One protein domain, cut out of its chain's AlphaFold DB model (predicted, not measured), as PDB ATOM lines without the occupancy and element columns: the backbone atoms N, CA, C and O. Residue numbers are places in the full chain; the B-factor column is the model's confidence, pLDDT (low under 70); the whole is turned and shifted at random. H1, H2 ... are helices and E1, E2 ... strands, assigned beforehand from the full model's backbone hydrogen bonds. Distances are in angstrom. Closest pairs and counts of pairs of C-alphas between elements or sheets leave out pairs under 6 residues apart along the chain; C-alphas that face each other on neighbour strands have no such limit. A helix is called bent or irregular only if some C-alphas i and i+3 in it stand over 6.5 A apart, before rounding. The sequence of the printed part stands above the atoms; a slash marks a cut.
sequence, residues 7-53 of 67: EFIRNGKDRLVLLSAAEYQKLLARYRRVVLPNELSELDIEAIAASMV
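What this domain is: This is residues 7 to 53 of the 67 residues of an uncharacterized protein of Acetobacter syzygii (UniProt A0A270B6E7). The chain makes a flat, open arch with no common core: a small strand hairpin, E1 and E2, forms one foot, helix H1 follows it at one shoulder, and a long link with no named element, residues 29 to 41, bridges to helix H2 in the other foot. The two helices do not pack on each other, and H2 is apart from both strands. The printed part has 47 residues with two named strands and two named helices, in the order E1, E2, H1, H2; the sheet, E1 - E2, is antiparallel, and the class is mixed, helices and strands. The whole is extended, with a radius of gyration of the C-alphas of 17.1 A and spans of 46 by 26 by 13 A.

Where its parts are: Begin with the sheet and find C-alpha 7 at (111.351, 99.257, 136.999), where E1, residues 7 to 10, starts and runs 9.9 A from first to last C-alpha. E2, residues 13 to 18, is the longest strand and covers 15.1 A. Next look at C-alpha 21 at (114.647, 105.899, 150.534), where H1, residues 21 to 28, starts and runs 10.5 A. Far from there, H2, residues 42 to 50, is the longest helix by residues; it runs 12.3 A and ends at C-alpha 50 at (131.211, 119.164, 123.147).

How they stand to each other: Look first at E1 and E2, a hairpin of antiparallel neighbours with 143 degrees between their directions. The C-alphas of Glu 7 and Val 17 face each other at 4.8 A. Across the pair, N 8 and O 16 at 2.9 A and N 10 and O 13 at 3.3 A are within hydrogen-bond range. From E2, a tight link of 2 residues takes you to H1, which is apart from E1. H2 is apart from E1, from E2 and from H1. In H1 and H2 every O i to N i+4 pair is within hydrogen-bond range, and neither helix is bent.

The domain as a whole: The two C-alphas farthest apart are those of Asn 11 and Asn 38, at 48.2 A, while those of Glu 7 and Val 53 are 26.6 A apart. The printed part has no cut. The link from E1 to E2 is tight, and the one from H1 to H2 is long, with 13 residues. Residues 24 to 30, of which 24 to 28 belong to H1, stand free, as do residues 38 to 44 and 46 to 53. In the B-factor column of this model the mean pLDDT of the printed part is 83.9; look for values under 70 at residues 7 to 14.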
ATOM      1  N   GLU A   7     112.680  99.016 137.550       66.38
ATOM      2  CA  GLU A   7     111.351  99.257 136.999       66.38
ATOM      3  C   GLU A   7     110.559  97.950 136.997       66.38
ATOM      4  O   GLU A   7     111.012  96.926 136.483       66.38
ATOM      5  N   PHE A   8     109.367  97.977 137.587       63.00
ATOM      6  CA  PHE A   8     108.449  96.846 137.591       63.00
ATOM      7  C   PHE A   8     107.229  97.175 136.728       63.00
ATOM      8  O   PHE A   8     106.384  98.008 137.077       63.00
ATOM      9  N   ILE A   9     107.126  96.472 135.600       60.47
ATOM     10  CA  ILE A   9     106.023  96.583 134.642       60.47
ATOM     11  C   ILE A   9     104.987  95.503 134.968       60.47
ATOM     12  O   ILE A   9     105.305  94.314 135.010       60.47
ATOM     13  N   ARG A  10     103.721  95.892 135.163       55.44
ATOM     14  CA  ARG A  10     102.602  94.944 135.320       55.44
ATOM     15  C   ARG A  10     101.541  95.234 134.266       55.44
ATOM     16  O   ARG A  10     100.975  96.324 134.237       55.44
ATOM     17  N   ASN A  11     101.253  94.239 133.423       64.31
ATOM     18  CA  ASN A  11     100.321  94.327 132.288       64.31
ATOM     19  C   ASN A  11     100.695  95.421 131.268       64.31
ATOM     20  O   ASN A  11      99.829  96.181 130.838       64.31
ATOM     21  N   GLY A  12     101.985  95.530 130.924       64.50
ATOM     22  CA  GLY A  12     102.472  96.467 129.901       64.50
ATOM     23  C   GLY A  12     102.314  97.948 130.258       64.50
ATOM     24  O   GLY A  12     102.365  98.794 129.374       64.50
ATOM     25  N   LYS A  13     102.071  98.260 131.537       63.53
ATOM     26  CA  LYS A  13     101.998  99.628 132.050       63.53
ATOM     27  C   LYS A  13     103.020  99.809 133.161       63.53
ATOM     28  O   LYS A  13     103.086  98.978 134.075       63.53
ATOM     29  N   ASP A  14     103.753 100.911 133.095       61.69
ATOM     30  CA  ASP A  14     104.704 101.313 134.125       61.69
ATOM     31  C   ASP A  14     103.929 101.649 135.394       61.69
ATOM     32  O   ASP A  14     103.053 102.518 135.392       61.69
ATOM     33  N   ARG A  15     104.168 100.900 136.473       70.88
ATOM     34  CA  ARG A  15     103.422 101.099 137.727       70.88
ATOM     35  C   ARG A  15     104.288 101.266 138.961       70.88
ATOM     36  O   ARG A  15     103.785 101.821 139.935       70.88
ATOM     37  N   LEU A  16     105.535 100.795 138.966       77.75
ATOM     38  CA  LEU A  16     106.369 100.868 140.161       77.75
ATOM     39  C   LEU A  16     107.848 101.039 139.814       77.75
ATOM     40  O   LEU A  16     108.436 100.199 139.140       77.75
ATOM     41  N   VAL A  17     108.444 102.099 140.353       79.50
ATOM     42  CA  VAL A  17     109.895 102.294 140.391       79.50
ATOM     43  C   VAL A  17     110.344 102.059 141.824       79.50
ATOM     44  O   VAL A  17     109.831 102.693 142.748       79.50
ATOM     45  N   LEU A  18     111.284 101.138 142.014       80.81
ATOM     46  CA  LEU A  18     111.940 100.932 143.298       80.81
ATOM     47  C   LEU A  18     113.258 101.706 143.300       80.81
ATOM     48  O   LEU A  18     114.096 101.535 142.413       80.81
ATOM     49  N   LEU A  19     113.429 102.548 144.310       85.81
ATOM     50  CA  LEU A  19     114.622 103.351 144.536       85.81
ATOM     51  C   LEU A  19     114.932 103.391 146.033       85.81
ATOM     52  O   LEU A  19     114.082 103.054 146.861       85.81
ATOM     53  N   SER A  20     116.148 103.797 146.395       86.12
ATOM     54  CA  SER A  20     116.488 103.940 147.809       86.12
ATOM     55  C   SER A  20     115.628 105.022 148.473       86.12
ATOM     56  O   SER A  20     115.244 106.014 147.849       86.12
ATOM     57  N   ALA A  21     115.371 104.878 149.776       87.50
ATOM     58  CA  ALA A  21     114.647 105.899 150.534       87.50
ATOM     59  C   ALA A  21     115.332 107.276 150.428       87.50
ATOM     60  O   ALA A  21     114.660 108.295 150.299       87.50
ATOM     61  N   ALA A  22     116.668 107.309 150.411       88.06
ATOM     62  CA  ALA A  22     117.443 108.536 150.252       88.06
ATOM     63  C   ALA A  22     117.228 109.202 148.881       88.06
ATOM     64  O   ALA A  22     117.118 110.425 148.799       88.06
ATOM     65  N   GLU A  23     117.150 108.419 147.803       86.44
ATOM     66  CA  GLU A  23     116.823 108.933 146.467       86.44
ATOM     67  C   GLU A  23     115.379 109.434 146.400       86.44
ATOM     68  O   GLU A  23     115.124 110.483 145.812       86.44
ATOM     69  N   TYR A  24     114.445 108.760 147.075       87.31
ATOM     70  CA  TYR A  24     113.044 109.173 147.101       87.31
ATOM     71  C   TYR A  24     112.872 110.514 147.814       87.31
ATOM     72  O   TYR A  24     112.202 111.411 147.303       87.31
ATOM     73  N   GLN A  25     113.557 110.703 148.944       89.06
ATOM     74  CA  GLN A  25     113.553 111.979 149.659       89.06
ATOM     75  C   GLN A  25     114.167 113.115 148.832       89.06
ATOM     76  O   GLN A  25     113.650 114.232 148.845       89.06
ATOM     77  N   LYS A  26     115.221 112.839 148.052       87.50
ATOM     78  CA  LYS A  26     115.787 113.828 147.118       87.50
ATOM     79  C   LYS A  26     114.773 114.244 146.051       87.50
ATOM     80  O   LYS A  26     114.647 115.436 145.780       87.50
ATOM     81  N   LEU A  27     114.034 113.292 145.476       86.00
ATOM     82  CA  LEU A  27     112.984 113.592 144.497       86.00
ATOM     83  C   LEU A  27     111.870 114.451 145.113       86.00
ATOM     84  O   LEU A  27     111.498 115.471 144.531       86.00
ATOM     85  N   LEU A  28     111.389 114.092 146.309       85.94
ATOM     86  CA  LEU A  28     110.361 114.857 147.024       85.94
ATOM     87  C   LEU A  28     110.798 116.293 147.326       85.94
ATOM     88  O   LEU A  28     110.040 117.233 147.098       85.94
ATOM     89  N   ALA A  29     112.039 116.474 147.784       85.12
ATOM     90  CA  ALA A  29     112.605 117.784 148.091       85.12
ATOM     91  C   ALA A  29     112.890 118.637 146.842       85.12
ATOM     92  O   ALA A  29     113.421 119.740 146.968       85.12
ATOM     93  N   ARG A  30     112.585 118.122 145.636       81.06
ATOM     94  CA  ARG A  30     113.014 118.691 144.351       81.06
ATOM     95  C   ARG A  30     114.495 119.037 144.402       81.06
ATOM     96  O   ARG A  30     114.882 120.140 144.024       81.06
ATOM     97  N   TYR A  31     115.294 118.121 144.943       82.12
ATOM     98  CA  TYR A  31     116.694 118.372 145.224       82.12
ATOM     99  C   TYR A  31     117.404 118.767 143.928       82.12
ATOM    100  O   TYR A  31     117.622 117.947 143.039       82.12
ATOM    101  N   ARG A  32     117.732 120.054 143.821       80.25
ATOM    102  CA  ARG A  32     118.503 120.626 142.724       80.25
ATOM    103  C   ARG A  32     119.895 120.881 143.256       80.25
ATOM    104  O   ARG A  32     120.057 121.571 144.260       80.25
ATOM    105  N   ARG A  33     120.900 120.342 142.575       81.56
ATOM    106  CA  ARG A  33     122.275 120.774 142.786       81.56
ATOM    107  C   ARG A  33     122.523 121.951 141.854       81.56
ATOM    108  O   ARG A  33     122.610 121.764 140.648       81.56
ATOM    109  N   VAL A  34     122.576 123.147 142.425       84.06
ATOM    110  CA  VAL A  34     123.040 124.346 141.725       84.06
ATOM    111  C   VAL A  34     124.536 124.441 141.980       84.06
ATOM    112  O   VAL A  34     124.957 124.308 143.126       84.06
ATOM    113  N   VAL A  35     125.312 124.608 140.915       87.62
ATOM    114  CA  VAL A  35     126.754 124.848 140.994       87.62
ATOM    115  C   VAL A  35     127.067 126.192 140.362       87.62
ATOM    116  O   VAL A  35     126.405 126.604 139.405       87.62
ATOM    117  N   LEU A  36     128.048 126.886 140.918       89.25
ATOM    118  CA  LEU A  36     128.592 128.091 140.316       89.25
ATOM    119  C   LEU A  36     129.524 127.722 139.152       89.25
ATOM    120  O   LEU A  36     130.122 126.646 139.161       89.25
ATOM    121  N   PRO A  37     129.714 128.614 138.164       88.44
ATOM    122  CA  PRO A  37     130.617 128.342 137.047       88.44
ATOM    123  C   PRO A  37     132.051 127.990 137.475       88.44
ATOM    124  O   PRO A  37     132.693 127.166 136.841       88.44
ATOM    125  N   ASN A  38     132.543 128.574 138.572       92.81
ATOM    126  CA  ASN A  38     133.882 128.308 139.110       92.81
ATOM    127  C   ASN A  38     133.995 126.990 139.899       92.81
ATOM    128  O   ASN A  38     135.087 126.640 140.337       92.81
ATOM    129  N   GLU A  39     132.886 126.283 140.113       94.75
ATOM    130  CA  GLU A  39     132.864 124.955 140.730       94.75
ATOM    131  C   GLU A  39     132.921 123.828 139.686       94.75
ATOM    132  O   GLU A  39     133.030 122.659 140.060       94.75
ATOM    133  N   LEU A  40     132.835 124.161 138.392       94.12
ATOM    134  CA  LEU A  40     132.989 123.212 137.293       94.12
ATOM    135  C   LEU A  40     134.470 122.911 137.064       94.12
ATOM    136  O   LEU A  40     135.304 123.817 137.045       94.12
ATOM    137  N   SER A  41     134.797 121.634 136.872       94.94
ATOM    138  CA  SER A  41     136.139 121.259 136.438       94.94
ATOM    139  C   SER A  41     136.338 121.575 134.952       94.94
ATOM    140  O   SER A  41     135.375 121.674 134.194       94.94
ATOM    141  N   GLU A  42     137.593 121.674 134.514       94.88
ATOM    142  CA  GLU A  42     137.934 121.812 133.087       94.88
ATOM    143  C   GLU A  42     137.296 120.694 132.243       94.88
ATOM    144  O   GLU A  42     136.718 120.961 131.195       94.88
ATOM    145  N   LEU A  43     137.292 119.457 132.756       95.25
ATOM    146  CA  LEU A  43     136.655 118.311 132.098       95.25
ATOM    147  C   LEU A  43     135.139 118.486 131.947       95.25
ATOM    148  O   LEU A  43     134.575 118.107 130.921       95.25
ATOM    149  N   ASP A  44     134.469 119.053 132.954       94.56
ATOM    150  CA  ASP A  44     133.033 119.335 132.870       94.56
ATOM    151  C   ASP A  44     132.758 120.406 131.806       94.56
ATOM    152  O   ASP A  44     131.811 120.280 131.030       94.56
ATOM    153  N   ILE A  45     133.602 121.441 131.744       94.19
ATOM    154  CA  ILE A  45     133.497 122.524 130.758       94.19
ATOM    155  C   ILE A  45     133.680 121.977 129.337       94.19
ATOM    156  O   ILE A  45     132.854 122.258 128.468       94.19
ATOM    157  N   GLU A  46     134.713 121.167 129.106       96.06
ATOM    158  CA  GLU A  46     134.965 120.525 127.812       96.06
ATOM    159  C   GLU A  46     133.799 119.622 127.390       96.06
ATOM    160  O   GLU A  46     133.344 119.683 126.246       96.06
ATOM    161  N   ALA A  47     133.263 118.823 128.317       95.31
ATOM    162  CA  ALA A  47     132.128 117.949 128.043       95.31
ATOM    163  C   ALA A  47     130.868 118.743 127.671       95.31
ATOM    164  O   ALA A  47     130.174 118.383 126.718       95.31
ATOM    165  N   ILE A  48     130.578 119.838 128.383       92.69
ATOM    166  CA  ILE A  48     129.448 120.723 128.069       92.69
ATOM    167  C   ILE A  48     129.641 121.360 126.691       92.69
ATOM    168  O   ILE A  48     128.712 121.358 125.891       92.69
ATOM    169  N   ALA A  49     130.840 121.860 126.388       94.06
ATOM    170  CA  ALA A  49     131.136 122.482 125.100       94.06
ATOM    171  C   ALA A  49     131.010 121.498 123.924       94.06
ATOM    172  O   ALA A  49     130.577 121.881 122.840       94.06
ATOM    173  N   ALA A  50     131.360 120.228 124.138       95.81
ATOM    174  CA  ALA A  50     131.211 119.164 123.147       95.81
ATOM    175  C   ALA A  50     129.783 118.589 123.062       95.81
ATOM    176  O   ALA A  50     129.493 117.788 122.171       95.81
ATOM    177  N   SER A  51     128.892 118.951 123.990       94.31
ATOM    178  CA  SER A  51     127.525 118.433 124.028       94.31
ATOM    179  C   SER A  51     126.673 119.062 122.928       94.31
ATOM    180  O   SER A  51     126.651 120.277 122.757       94.31
ATOM    181  N   MET A  52     125.916 118.233 122.213       92.75
ATOM    182  CA  MET A  52     125.015 118.665 121.146       92.75
ATOM    183  C   MET A  52     123.655 117.997 121.314       92.75
ATOM    184  O   MET A  52     123.571 116.806 121.623       92.75
ATOM    185  N   VAL A  53     122.585 118.771 121.127       89.94
ATOM    186  CA  VAL A  53     121.219 118.241 121.129       89.94
ATOM    187  C   VAL A  53     121.026 117.404 119.858       89.94
ATOM    188  O   VAL A  53     121.331 117.896 118.774       89.94
TER     189      VAL A  53